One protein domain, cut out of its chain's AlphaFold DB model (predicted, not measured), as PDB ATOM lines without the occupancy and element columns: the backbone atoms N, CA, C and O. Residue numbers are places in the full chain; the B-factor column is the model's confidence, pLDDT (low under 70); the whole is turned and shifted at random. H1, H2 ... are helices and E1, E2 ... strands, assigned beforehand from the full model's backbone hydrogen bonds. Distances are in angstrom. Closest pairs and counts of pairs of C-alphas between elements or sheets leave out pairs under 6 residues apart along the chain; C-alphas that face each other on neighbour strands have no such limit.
ATOM      1  N   ALA A 195      -8.857  50.543 -68.366       43.78
ATOM      2  CA  ALA A 195      -8.997  49.085 -68.431       43.78
ATOM      3  C   ALA A 195      -9.367  48.454 -67.075       43.78
ATOM      4  O   ALA A 195      -9.858  47.324 -67.036       43.78
ATOM      5  N   ASN A 196      -9.189  49.179 -65.967       45.34
ATOM      6  CA  ASN A 196      -9.629  48.731 -64.653       45.34
ATOM      7  C   ASN A 196     -11.153  48.865 -64.501       45.34
ATOM      8  O   ASN A 196     -11.700  49.923 -64.204       45.34
ATOM      9  N   SER A 197     -11.793  47.715 -64.713       51.00
ATOM     10  CA  SER A 197     -13.092  47.238 -64.227       51.00
ATOM     11  C   SER A 197     -14.368  48.010 -64.568       51.00
ATOM     12  O   SER A 197     -15.388  47.366 -64.786       51.00
ATOM     13  N   VAL A 198     -14.394  49.336 -64.690       48.16
ATOM     14  CA  VAL A 198     -15.690  50.048 -64.691       48.16
ATOM     15  C   VAL A 198     -16.515  49.817 -65.967       48.16
ATOM     16  O   VAL A 198     -17.738  49.782 -65.880       48.16
ATOM     17  N   LEU A 199     -15.889  49.613 -67.131       51.06
ATOM     18  CA  LEU A 199     -16.603  49.341 -68.392       51.06
ATOM     19  C   LEU A 199     -17.026  47.870 -68.531       51.06
ATOM     20  O   LEU A 199     -18.184  47.598 -68.817       51.06
ATOM     21  N   LEU A 200     -16.126  46.923 -68.241       52.81
ATOM     22  CA  LEU A 200     -16.418  45.484 -68.335       52.81
ATOM     23  C   LEU A 200     -17.464  45.027 -67.310       52.81
ATOM     24  O   LEU A 200     -18.327  44.223 -67.648       52.81
ATOM     25  N   THR A 201     -17.411  45.554 -66.081       52.22
ATOM     26  CA  THR A 201     -18.415  45.226 -65.056       52.22
ATOM     27  C   THR A 201     -19.755  45.878 -65.393       52.22
ATOM     28  O   THR A 201     -20.775  45.213 -65.288       52.22
ATOM     29  N   LYS A 202     -19.770  47.115 -65.921       53.75
ATOM     30  CA  LYS A 202     -21.009  47.766 -66.379       53.75
ATOM     31  C   LYS A 202     -21.669  47.049 -67.550       53.75
ATOM     32  O   LYS A 202     -22.874  46.861 -67.501       53.75
ATOM     33  N   ASP A 203     -20.929  46.642 -68.578       55.03
ATOM     34  CA  ASP A 203     -21.527  45.970 -69.743       55.03
ATOM     35  C   ASP A 203     -22.081  44.579 -69.376       55.03
ATOM     36  O   ASP A 203     -23.123  44.167 -69.884       55.03
ATOM     37  N   LEU A 204     -21.437  43.869 -68.441       58.62
ATOM     38  CA  LEU A 204     -21.928  42.588 -67.914       58.62
ATOM     39  C   LEU A 204     -23.121  42.760 -66.954       58.62
ATOM     40  O   LEU A 204     -24.076  41.985 -67.027       58.62
ATOM     41  N   GLU A 205     -23.110  43.797 -66.112       58.31
ATOM     42  CA  GLU A 205     -24.216  44.156 -65.210       58.31
ATOM     43  C   GLU A 205     -25.455  44.644 -65.978       58.31
ATOM     44  O   GLU A 205     -26.569  44.225 -65.666       58.31
ATOM     45  N   VAL A 206     -25.280  45.463 -67.023       53.03
ATOM     46  CA  VAL A 206     -26.361  45.976 -67.892       53.03
ATOM     47  C   VAL A 206     -27.097  44.842 -68.616       53.03
ATOM     48  O   VAL A 206     -28.287  44.966 -68.908       53.03
ATOM     49  N   HIS A 207     -26.426  43.713 -68.855       61.94
ATOM     50  CA  HIS A 207     -27.011  42.522 -69.473       61.94
ATOM     51  C   HIS A 207     -27.347  41.390 -68.483       61.94
ATOM     52  O   HIS A 207     -27.835  40.340 -68.908       61.94
ATOM     53  N   GLY A 208     -27.132  41.588 -67.174       63.38
ATOM     54  CA  GLY A 208     -27.442  40.599 -66.134       63.38
ATOM     55  C   GLY A 208     -26.670  39.280 -66.285       63.38
ATOM     56  O   GLY A 208     -27.248  38.202 -66.126       63.38
ATOM     57  N   LEU A 209     -25.392  39.349 -66.667       70.88
ATOM     58  CA  LEU A 209     -24.530  38.191 -66.914       70.88
ATOM     59  C   LEU A 209     -23.523  38.018 -65.763       70.88
ATOM     60  O   LEU A 209     -22.612  38.827 -65.619       70.88
ATOM     61  N   ASP A 210     -23.655  36.943 -64.976       72.50
ATOM     62  CA  ASP A 210     -22.660  36.541 -63.964       72.50
ATOM     63  C   ASP A 210     -21.498  35.804 -64.657       72.50
ATOM     64  O   ASP A 210     -21.600  34.617 -64.986       72.50
ATOM     65  N   ALA A 211     -20.422  36.532 -64.971       76.00
ATOM     66  CA  ALA A 211     -19.286  36.027 -65.741       76.00
ATOM     67  C   ALA A 211     -17.964  36.107 -64.965       76.00
ATOM     68  O   ALA A 211     -17.566  37.160 -64.472       76.00
ATOM     69  N   ASP A 212     -17.222  35.002 -64.969       78.94
ATOM     70  CA  ASP A 212     -15.858  34.909 -64.451       78.94
ATOM     71  C   ASP A 212     -14.853  35.406 -65.504       78.94
ATOM     72  O   ASP A 212     -14.721  34.800 -66.573       78.94
ATOM     73  N   LEU A 213     -14.057  36.430 -65.187       79.94
ATOM     74  CA  LEU A 213     -12.909  36.819 -66.014       79.94
ATOM     75  C   LEU A 213     -11.732  35.851 -65.792       79.94
ATOM     76  O   LEU A 213     -11.318  35.583 -64.662       79.94
ATOM     77  N   ARG A 214     -11.176  35.311 -66.874       78.56
ATOM     78  CA  ARG A 214     -10.065  34.345 -66.880       78.56
ATOM     79  C   ARG A 214      -8.968  34.809 -67.836       78.56
ATOM     80  O   ARG A 214      -9.236  35.612 -68.719       78.56
ATOM     81  N   TYR A 215      -7.744  34.313 -67.656       77.75
ATOM     82  CA  TYR A 215      -6.590  34.653 -68.495       77.75
ATOM     83  C   TYR A 215      -5.840  33.395 -68.943       77.75
ATOM     84  O   TYR A 215      -5.638  32.479 -68.143       77.75
ATOM     85  N   ASP A 216      -5.390  33.374 -70.197       76.56
ATOM     86  CA  ASP A 216      -4.396  32.427 -70.703       76.56
ATOM     87  C   ASP A 216      -3.455  33.080 -71.731       76.56
ATOM     88  O   ASP A 216      -3.766  34.115 -72.318       76.56
ATOM     89  N   ASN A 217      -2.286  32.481 -71.973       71.12
ATOM     90  CA  ASN A 217      -1.273  33.094 -72.841       71.12
ATOM     91  C   ASN A 217      -1.690  33.215 -74.314       71.12
ATOM     92  O   ASN A 217      -1.170  34.104 -74.995       71.12
ATOM     93  N   GLY A 218      -2.604  32.361 -74.790       76.56
ATOM     94  CA  GLY A 218      -3.054  32.339 -76.179       76.56
ATOM     95  C   GLY A 218      -4.177  33.339 -76.448       76.56
ATOM     96  O   GLY A 218      -4.044  34.191 -77.319       76.56
ATOM     97  N   ARG A 219      -5.275  33.255 -75.689       75.38
ATOM     98  CA  ARG A 219      -6.485  34.081 -75.864       75.38
ATOM     99  C   ARG A 219      -6.463  35.372 -75.046       75.38
ATOM    100  O   ARG A 219      -7.355  36.202 -75.226       75.38
ATOM    101  N   LYS A 220      -5.470  35.537 -74.165       79.69
ATOM    102  CA  LYS A 220      -5.391  36.607 -73.159       79.69
ATOM    103  C   LYS A 220      -6.602  36.543 -72.231       79.69
ATOM    104  O   LYS A 220      -6.913  35.457 -71.746       79.69
ATOM    105  N   TYR A 221      -7.271  37.658 -71.948       82.44
ATOM    106  CA  TYR A 221      -8.457  37.642 -71.101       82.44
ATOM    107  C   TYR A 221      -9.692  37.096 -71.836       82.44
ATOM    108  O   TYR A 221      -9.938  37.394 -73.007       82.44
ATOM    109  N   TRP A 222     -10.502  36.305 -71.145       84.62
ATOM    110  CA  TRP A 222     -11.739  35.722 -71.661       84.62
ATOM    111  C   TRP A 222     -12.763  35.523 -70.543       84.62
ATOM    112  O   TRP A 222     -12.428  35.579 -69.362       84.62
ATOM    113  N   LEU A 223     -14.023  35.314 -70.915       85.50
ATOM    114  CA  LEU A 223     -15.153  35.205 -69.996       85.50
ATOM    115  C   LEU A 223     -15.630  33.764 -69.877       85.50
ATOM    116  O   LEU A 223     -15.759  33.046 -70.871       85.50
ATOM    117  N   ARG A 224     -15.936  33.356 -68.652       85.50
ATOM    118  CA  ARG A 224     -16.524  32.059 -68.338       85.50
ATOM    119  C   ARG A 224     -17.894  32.260 -67.706       85.50
ATOM    120  O   ARG A 224     -18.001  32.837 -66.633       85.50
ATOM    121  N   LEU A 225     -18.917  31.714 -68.345       86.81
ATOM    122  CA  LEU A 225     -20.301  31.715 -67.879       86.81
ATOM    123  C   LEU A 225     -20.708  30.298 -67.450       86.81
ATOM    124  O   LEU A 225     -20.143  29.310 -67.940       86.81
ATOM    125  N   ARG A 226     -21.704  30.170 -66.569       86.31
ATOM    126  CA  ARG A 226     -22.314  28.867 -66.254       86.31
ATOM    127  C   ARG A 226     -23.298  28.497 -67.358       86.31
ATOM    128  O   ARG A 226     -24.088  29.328 -67.787       86.31
ATOM    129  N   ALA A 227     -23.257  27.250 -67.824       83.81
ATOM    130  CA  ALA A 227     -24.135  26.817 -68.915       83.81
ATOM    131  C   ALA A 227     -25.627  26.811 -68.518       83.81
ATOM    132  O   ALA A 227     -26.460  27.151 -69.354       83.81
ATOM    133  N   ALA A 228     -25.926  26.507 -67.246       82.31
ATOM    134  CA  ALA A 228     -27.282  26.414 -66.697       82.31
ATOM    135  C   ALA A 228     -28.083  27.726 -66.795       82.31
ATOM    136  O   ALA A 228     -29.298  27.703 -66.957       82.31
ATOM    137  N   ASP A 229     -27.404  28.878 -66.776       80.19
ATOM    138  CA  ASP A 229     -28.051  30.196 -66.861       80.19
ATOM    139  C   ASP A 229     -28.589  30.501 -68.277       80.19
ATOM    140  O   ASP A 229     -29.188  31.553 -68.514       80.19
ATOM    141  N   PHE A 230     -28.339  29.613 -69.248       81.19
ATOM    142  CA  PHE A 230     -28.702  29.762 -70.661       81.19
ATOM    143  C   PHE A 230     -29.316  28.483 -71.244       81.19
ATOM    144  O   PHE A 230     -29.189  28.239 -72.444       81.19
ATOM    145  N   ASP A 231     -29.940  27.649 -70.409       77.94
ATOM    146  CA  ASP A 231     -30.683  26.477 -70.890       77.94
ATOM    147  C   ASP A 231     -32.075  26.879 -71.424       77.94
ATOM    148  O   ASP A 231     -32.507  26.355 -72.448       77.94
ATOM    149  N   ASP A 232     -32.705  27.899 -70.823       76.00
ATOM    150  CA  ASP A 232     -34.041  28.404 -71.201       76.00
ATOM    151  C   ASP A 232     -34.020  29.748 -71.962       76.00
ATOM    152  O   ASP A 232     -35.069  30.304 -72.295       76.00
ATOM    153  N   ARG A 233     -32.831  30.303 -72.246       80.19
ATOM    154  CA  ARG A 233     -32.667  31.567 -72.987       80.19
ATOM    155  C   ARG A 233     -31.569  31.474 -74.052       80.19
ATOM    156  O   ARG A 233     -30.545  30.835 -73.805       80.19
ATOM    157  N   PRO A 234     -31.728  32.133 -75.214       79.19
ATOM    158  CA  PRO A 234     -30.667  32.200 -76.211       79.19
ATOM    159  C   PRO A 234     -29.454  32.982 -75.683       79.19
ATOM    160  O   PRO A 234     -29.584  33.892 -74.860       79.19
ATOM    161  N   LEU A 235     -28.264  32.617 -76.166       82.38
ATOM    162  CA  LEU A 235     -27.030  33.345 -75.866       82.38
ATOM    163  C   LEU A 235     -27.083  34.747 -76.503       82.38
ATOM    164  O   LEU A 235     -27.480  34.848 -77.661       82.38
ATOM    165  N   PRO A 236     -26.676  35.812 -75.788       82.88
ATOM    166  CA  PRO A 236     -26.625  37.157 -76.354       82.88
ATOM    167  C   PRO A 236     -25.660  37.258 -77.545       82.88
ATOM    168  O   PRO A 236     -24.527  36.786 -77.455       82.88
ATOM    169  N   ASP A 237     -26.059  37.983 -78.595       81.62
ATOM    170  CA  ASP A 237     -25.244  38.218 -79.806       81.62
ATOM    171  C   ASP A 237     -23.937  38.993 -79.534       81.62
ATOM    172  O   ASP A 237     -23.021  39.006 -80.352       81.62
ATOM    173  N   LEU A 238     -23.831  39.631 -78.363       82.75
ATOM    174  CA  LEU A 238     -22.619  40.299 -77.883       82.75
ATOM    175  C   LEU A 238     -21.463  39.311 -77.619       82.75
ATOM    176  O   LEU A 238     -20.292  39.707 -77.630       82.75
ATOM    177  N   LEU A 239     -21.779  38.037 -77.354       85.31
ATOM    178  CA  LEU A 239     -20.796  36.999 -77.061       85.31
ATOM    179  C   LEU A 239     -20.236  36.414 -78.361       85.31
ATOM    180  O   LEU A 239     -20.936  35.788 -79.151       85.31
ATOM    181  N   ILE A 240     -18.930  36.565 -78.540       86.69
ATOM    182  CA  ILE A 240     -18.162  36.026 -79.660       86.69
ATOM    183  C   ILE A 240     -17.191  34.947 -79.169       86.69
ATOM    184  O   ILE A 240     -16.960  34.795 -77.967       86.69
ATOM    185  N   ASN A 241     -16.609  34.182 -80.098       86.69
ATOM    186  CA  ASN A 241     -15.670  33.091 -79.790       86.69
ATOM    187  C   ASN A 241     -16.227  32.098 -78.751       86.69
ATOM    188  O   ASN A 241     -15.516  31.658 -77.848       86.69
ATOM    189  N   VAL A 242     -17.521  31.783 -78.861       88.81
ATOM    190  CA  VAL A 242     -18.245  30.968 -77.884       88.81
ATOM    191  C   VAL A 242     -17.880  29.491 -78.032       88.81
ATOM    192  O   VAL A 242     -18.070  28.886 -79.085       88.81
ATOM    193  N   VAL A 243     -17.412  28.889 -76.943       89.00
ATOM    194  CA  VAL A 243     -17.109  27.463 -76.819       89.00
ATOM    195  C   VAL A 243     -17.908  26.903 -75.646       89.00
ATOM    196  O   VAL A 243     -17.617  27.186 -74.483       89.00
ATOM    197  N   ARG A 244     -18.922  26.081 -75.938       86.44
ATOM    198  CA  ARG A 244     -19.728  25.413 -74.905       86.44
ATOM    199  C   ARG A 244     -19.041  24.121 -74.451       86.44
ATOM    200  O   ARG A 244     -18.763  23.231 -75.250       86.44
ATOM    201  N   LYS A 245     -18.784  24.020 -73.150       86.25
ATOM    202  CA  LYS A 245     -18.350  22.812 -72.429       86.25
ATOM    203  C   LYS A 245     -19.503  22.322 -71.541       86.25
ATOM    204  O   LYS A 245     -20.500  23.019 -71.394       86.25
ATOM    205  N   LYS A 246     -19.389  21.114 -70.965       81.25
ATOM    206  CA  LYS A 246     -20.493  20.439 -70.242       81.25
ATOM    207  C   LYS A 246     -21.228  21.330 -69.226       81.25
ATOM    208  O   LYS A 246     -22.447  21.316 -69.212       81.25
ATOM    209  N   ASP A 247     -20.503  22.077 -68.397       87.50
ATOM    210  CA  ASP A 247     -21.045  22.910 -67.309       87.50
ATOM    211  C   ASP A 247     -20.814  24.420 -67.514       87.50
ATOM    212  O   ASP A 247     -21.272  25.245 -66.722       87.50
ATOM    213  N   LYS A 248     -20.070  24.796 -68.558       89.75
ATOM    214  CA  LYS A 248     -19.478  26.129 -68.719       89.75
ATOM    215  C   LYS A 248     -19.510  26.583 -70.163       89.75
ATOM    216  O   LYS A 248     -19.372  25.782 -71.083       89.75
ATOM    217  N   ILE A 249     -19.588  27.889 -70.354       87.88
ATOM    218  CA  ILE A 249     -19.477  28.534 -71.655       87.88
ATOM    219  C   ILE A 249     -18.269  29.465 -71.591       87.88
ATOM    220  O   ILE A 249     -18.201  30.331 -70.724       87.88
ATOM    221  N   GLU A 250     -17.287  29.242 -72.461       90.81
ATOM    222  CA  GLU A 250     -16.139  30.136 -72.630       90.81
ATOM    223  C   GLU A 250     -16.438  31.075 -73.797       90.81
ATOM    224  O   GLU A 250     -16.845  30.611 -74.859       90.81
ATOM    225  N   CYS A 251     -16.259  32.377 -73.626       87.19
ATOM    226  CA  CYS A 251     -16.552  33.362 -74.665       87.19
ATOM    227  C   CYS A 251     -15.716  34.630 -74.479       87.19
ATOM    228  O   CYS A 251     -15.020  34.811 -73.481       87.19
ATOM    229  N   GLN A 252     -15.786  35.533 -75.448       87.06
ATOM    230  CA  GLN A 252     -15.242  36.885 -75.361       87.06
ATOM    231  C   GLN A 252     -16.308  37.876 -75.832       87.06
ATOM    232  O   GLN A 252     -17.278  37.489 -76.475       87.06
ATOM    233  N   THR A 253     -16.133  39.155 -75.529       85.75
ATOM    234  CA  THR A 253     -16.884  40.234 -76.183       85.75
ATOM    235  C   THR A 253     -15.966  40.959 -77.157       85.75
ATOM    236  O   THR A 253     -14.738  40.892 -77.034       85.75
ATOM    237  N   LEU A 254     -16.544  41.670 -78.127       84.25
ATOM    238  CA  LEU A 254     -15.761  42.473 -79.068       84.25
ATOM    239  C   LEU A 254     -14.856  43.481 -78.339       84.25
ATOM    240  O   LEU A 254     -13.704  43.676 -78.726       84.25
ATOM    241  N   ASP A 255     -15.345  44.076 -77.255       80.50
ATOM    242  CA  ASP A 255     -14.582  45.057 -76.488       80.50
ATOM    243  C   ASP A 255     -13.479  44.411 -75.646       80.50
ATOM    244  O   ASP A 255     -12.375  44.953 -75.580       80.50
ATOM    245  N   LEU A 256     -13.698  43.199 -75.118       79.44
ATOM    246  CA  LEU A 256     -12.639  42.433 -74.459       79.44
ATOM    247  C   LEU A 256     -11.523  42.042 -75.440       79.44
ATOM    248  O   LEU A 256     -10.346  42.126 -75.097       79.44
ATOM    249  N   VAL A 257     -11.865  41.671 -76.680       83.31
ATOM    250  CA  VAL A 257     -10.867  41.387 -77.726       83.31
ATOM    251  C   VAL A 257     -10.068  42.646 -78.083       83.31
ATOM    252  O   VAL A 257      -8.841  42.577 -78.162       83.31
ATOM    253  N   LYS A 258     -10.718  43.810 -78.232       81.88
ATOM    254  CA  LYS A 258     -10.019  45.090 -78.461       81.88
ATOM    255  C   LYS A 258      -9.082  45.449 -77.304       81.88
ATOM    256  O   LYS A 258      -7.971  45.915 -77.544       81.88
ATOM    257  N   LEU A 259      -9.510  45.228 -76.061       75.69
ATOM    258  CA  LEU A 259      -8.682  45.460 -74.875       75.69
ATOM    259  C   LEU A 259      -7.489  44.499 -74.815       75.69
ATOM    260  O   LEU A 259      -6.380  44.939 -74.530       75.69
ATOM    261  N   ASN A 260      -7.679  43.221 -75.153       80.06
ATOM    262  CA  ASN A 260      -6.592  42.243 -75.240       80.06
ATOM    263  C   ASN A 260      -5.556  42.594 -76.312       80.06
ATOM    264  O   ASN A 260      -4.359  42.432 -76.074       80.06
ATOM    265  N   LEU A 261      -6.001  43.079 -77.476       81.06
ATOM    266  CA  LEU A 261      -5.102  43.556 -78.528       81.06
ATOM    267  C   LEU A 261      -4.269  44.738 -78.027       81.06
ATOM    268  O   LEU A 261      -3.044  44.673 -78.057       81.06
ATOM    269  N   ARG A 262      -4.921  45.754 -77.445       75.50
ATOM    270  CA  ARG A 262      -4.224  46.904 -76.846       75.50
ATOM    271  C   ARG A 262      -3.243  46.485 -75.752       75.50
ATOM    272  O   ARG A 262      -2.153  47.034 -75.683       75.50
ATOM    273  N   LEU A 263      -3.601  45.514 -74.912       69.25
ATOM    274  CA  LEU A 263      -2.712  44.981 -73.880       69.25
ATOM    275  C   LEU A 263      -1.459  44.337 -74.491       69.25
ATOM    276  O   LEU A 263      -0.356  44.557 -73.995       69.25
ATOM    277  N   SER A 264      -1.624  43.553 -75.560       71.94
ATOM    278  CA  SER A 264      -0.505  42.916 -76.256       71.94
ATOM    279  C   SER A 264       0.416  43.944 -76.911       71.94
ATOM    280  O   SER A 264       1.635  43.811 -76.809       71.94
ATOM    281  N   ASP A 265      -0.149  44.972 -77.541       75.56
ATOM    282  CA  ASP A 265       0.618  46.044 -78.180       75.56
ATOM    283  C   ASP A 265       1.422  46.840 -77.145       75.56
ATOM    284  O   ASP A 265       2.633  46.998 -77.298       75.56
ATOM    285  N   THR A 266       0.790  47.244 -76.037       67.31
ATOM    286  CA  THR A 266       1.474  47.937 -74.934       67.31
ATOM    287  C   THR A 266       2.566  47.064 -74.315       67.31
ATOM    288  O   THR A 266       3.661  47.546 -74.043       67.31
ATOM    289  N   SER A 267       2.307  45.767 -74.112       64.94
ATOM    290  CA  SER A 267       3.312  44.842 -73.579       64.94
ATOM    291  C   SER A 267       4.532  44.741 -74.496       64.94
ATOM    292  O   SER A 267       5.660  44.740 -74.007       64.94
ATOM    293  N   ASN A 268       4.330  44.672 -75.813       68.12
ATOM    294  CA  ASN A 268       5.426  44.650 -76.782       68.12
ATOM    295  C   ASN A 268       6.200  45.974 -76.787       68.12
ATOM    296  O   ASN A 268       7.429  45.967 -76.851       68.12
ATOM    297  N   GLU A 269       5.506  47.107 -76.678       67.56
ATOM    298  CA  GLU A 269       6.144  48.421 -76.603       67.56
ATOM    299  C   GLU A 269       7.026  48.555 -75.354       67.56
ATOM    300  O   GLU A 269       8.158  49.032 -75.454       67.56
ATOM    301  N   VAL A 270       6.559  48.073 -74.196       65.38
ATOM    302  CA  VAL A 270       7.348  48.045 -72.954       65.38
ATOM    303  C   VAL A 270       8.621  47.219 -73.131       65.38
ATOM    304  O   VAL A 270       9.693  47.669 -72.734       65.38
ATOM    305  N   VAL A 271       8.536  46.050 -73.774       63.44
ATOM    306  CA  VAL A 271       9.713  45.207 -74.046       63.44
ATOM    307  C   VAL A 271      10.714  45.931 -74.948       63.44
ATOM    308  O   VAL A 271      11.902  45.957 -74.639       63.44
ATOM    309  N   ILE A 272      10.250  46.578 -76.021       70.62
ATOM    310  CA  ILE A 272      11.118  47.325 -76.946       70.62
ATOM    311  C   ILE A 272      11.778  48.521 -76.247       70.62
ATOM    312  O   ILE A 272      12.965  48.780 -76.446       70.62
ATOM    313  N   ARG A 273      11.027  49.263 -75.423       65.62
ATOM    314  CA  ARG A 273      11.577  50.389 -74.654       65.62
ATOM    315  C   ARG A 273      12.577  49.913 -73.600       65.62
ATOM    316  O   ARG A 273      13.609  50.555 -73.436       65.62
ATOM    317  N   SER A 274      12.308  48.789 -72.937       62.41
ATOM    318  CA  SER A 274      13.229  48.176 -71.974       62.41
ATOM    319  C   SER A 274      14.543  47.758 -72.638       62.41
ATOM    320  O   SER A 274      15.611  48.163 -72.180       62.41
ATOM    321  N   ASP A 275      14.479  47.055 -73.777       67.12
ATOM    322  CA  ASP A 275      15.674  46.690 -74.549       67.12
ATOM    323  C   ASP A 275      16.476  47.937 -74.941       67.12
ATOM    324  O   ASP A 275      17.688  47.984 -74.748       67.12
ATOM    325  N   LYS A 276      15.803  49.005 -75.383       72.88
ATOM    326  CA  LYS A 276      16.469  50.270 -75.703       72.88
ATOM    327  C   LYS A 276      17.227  50.863 -74.509       72.88
ATOM    328  O   LYS A 276      18.374  51.266 -74.682       72.88
ATOM    329  N   VAL A 277      16.627  50.887 -73.317       73.19
ATOM    330  CA  VAL A 277      17.292  51.377 -72.093       73.19
ATOM    331  C   VAL A 277      18.530  50.537 -71.770       73.19
ATOM    332  O   VAL A 277      19.579  51.091 -71.448       73.19
ATOM    333  N   VAL A 278      18.440  49.210 -71.905       67.12
ATOM    334  CA  VAL A 278      19.581  48.304 -71.698       67.12
ATOM    335  C   VAL A 278      20.685  48.567 -72.723       67.12
ATOM    336  O   VAL A 278      21.851  48.674 -72.346       67.12
ATOM    337  N   GLN A 279      20.346  48.719 -74.006       70.75
ATOM    338  CA  GLN A 279      21.318  49.025 -75.060       70.75
ATOM    339  C   GLN A 279      22.006  50.380 -74.838       70.75
ATOM    340  O   GLN A 279      23.216  50.492 -75.044       70.75
ATOM    341  N   ASP A 280      21.261  51.394 -74.395       77.19
ATOM    342  CA  ASP A 280      21.805  52.720 -74.101       77.19
ATOM    343  C   ASP A 280      22.758  52.675 -72.891       77.19
ATOM    344  O   ASP A 280      23.872  53.194 -72.977       77.19
ATOM    345  N   LEU A 281      22.389  51.963 -71.817       75.69
ATOM    346  CA  LEU A 281      23.261  51.743 -70.653       75.69
ATOM    347  C   LEU A 281      24.538  50.981 -71.031       75.69
ATOM    348  O   LEU A 281      25.642  51.350 -70.636       75.69
ATOM    349  N   LEU A 282      24.405  49.919 -71.825       70.88
ATOM    350  CA  LEU A 282      25.537  49.135 -72.313       70.88
ATOM    351  C   LEU A 282      26.482  49.979 -73.186       70.88
ATOM    352  O   LEU A 282      27.703  49.817 -73.129       70.88
ATOM    353  N   LYS A 283      25.933  50.907 -73.978       79.81
ATOM    354  CA  LYS A 283      26.712  51.851 -74.784       79.81
ATOM    355  C   LYS A 283      27.447  52.878 -73.922       79.81
ATOM    356  O   LYS A 283      28.582  53.212 -74.255       79.81
ATOM    357  N   GLU A 284      26.831  53.348 -72.841       82.94
ATOM    358  CA  GLU A 284      27.471  54.225 -71.855       82.94
ATOM    359  C   GLU A 284      28.626  53.500 -71.150       82.94
ATOM    360  O   GLU A 284      29.759  53.969 -71.184       82.94
ATOM    361  N   LEU A 285      28.399  52.281 -70.654       79.19
ATOM    362  CA  LEU A 285      29.443  51.467 -70.016       79.19
ATOM    363  C   LEU A 285      30.630  51.173 -70.947       79.19
ATOM    364  O   LEU A 285      31.756  50.983 -70.480       79.19
ATOM    365  N   ARG A 286      30.423  51.168 -72.271       79.00
ATOM    366  CA  ARG A 286      31.491  50.933 -73.255       79.00
ATOM    367  C   ARG A 286      32.622  51.959 -73.160       79.00
ATOM    368  O   ARG A 286      33.768  51.589 -73.421       79.00
ATOM    369  N   SER A 287      32.352  53.214 -72.781       86.06
ATOM    370  CA  SER A 287      33.430  54.201 -72.596       86.06
ATOM    371  C   SER A 287      34.332  53.877 -71.406       86.06
ATOM    372  O   SER A 287      35.505  54.259 -71.403       86.06
ATOM    373  N   ASP A 288      33.825  53.114 -70.439       84.56
ATOM    374  CA  ASP A 288      34.550  52.744 -69.226       84.56
ATOM    375  C   ASP A 288      35.275  51.402 -69.345       84.56
ATOM    376  O   ASP A 288      36.217  51.148 -68.592       84.56
ATOM    377  N   VAL A 289      34.928  50.570 -70.333       79.06
ATOM    378  CA  VAL A 289      35.574  49.268 -70.580       79.06
ATOM    379  C   VAL A 289      37.112  49.356 -70.613       79.06
ATOM    380  O   VAL A 289      37.750  48.564 -69.918       79.06
ATOM    381  N   PRO A 290      37.760  50.312 -71.315       85.69
ATOM    382  CA  PRO A 290      39.221  50.427 -71.287       85.69
ATOM    383  C   PRO A 290      39.790  50.708 -69.888       85.69
ATOM    384  O   PRO A 290      40.877  50.235 -69.555       85.69
TER     385      PRO A 290
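Overview. This is residues 195 to 290 of the 539 residues of the protein "DNA_MISMATCH_REPAIR_2 domain-containing protein" of Fusarium oxysporum f. sp. lycopersici (strain 4287 / CBS 123668 / FGSC 9935 / NRRL 34936) (UniProt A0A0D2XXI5). A small, strongly twisted sheet of four strands makes a head, and the long helix H3 runs out from it as an arm; residues 265 to 290, of which 265 to 285 belong to H3, stick out. H1 and the short H2 only graze the sheet. The printed part has 96 residues, with three named helices and four named strands in the order H1 E1 E2 H2 E3 E4 H3; the antiparallel sheet runs E1 E2 E4 E3, and the class is mixed. The whole is extended, with a radius of gyration of the C-alphas of 20.7 A and spans of 76 by 27 by 16 A.

Along the chain. The strands are E1, residues 211 to 216, E2, 220 to 226 and 19.8 A long from first to last C-alpha, E4, 248 to 253, and E3, 239 to 244. H3, residues 254 to 285, measures 47.0 A and ends at C-alpha 285 (29.443, 51.467, -70.016). H1, residues 198 to 206, begins at C-alpha 198 (-15.690, 50.048, -64.691); H2 is residues 227 to 230.

Arrangement. E1 and E2 form a hairpin, with N 214 and O 222 at 2.8 A. E2 and E4 have N 223 and O 251 at 2.8 A. The hairpin E3 and E4 has N 240 and O 252 at 2.8 A. E2, H2 and E3 make a split strand-helix-strand unit, two strands running the same way with E4 between them, its crossover right-handed. H3 only grazes the sheet with residues 254 to 264; its closest C-alphas to E2 are Asn 260 and Lys 220, 6.1 A apart. H1 and H3 are close but not clearly touching, the closest C-alphas, of Leu 200 and Leu 256, 7.8 A apart. In H1 and H3 every O i to N i+4 pair is within hydrogen-bond range; H2 is too short for one.

Size, cuts and confidence. The C-alphas of Asp 232 and Pro 290, the two farthest apart, are 76.5 A apart. The printed part has no cut and no long link. Mean pLDDT of the printed part is 75.2; 25 residues are under 70, among them 195 to 208.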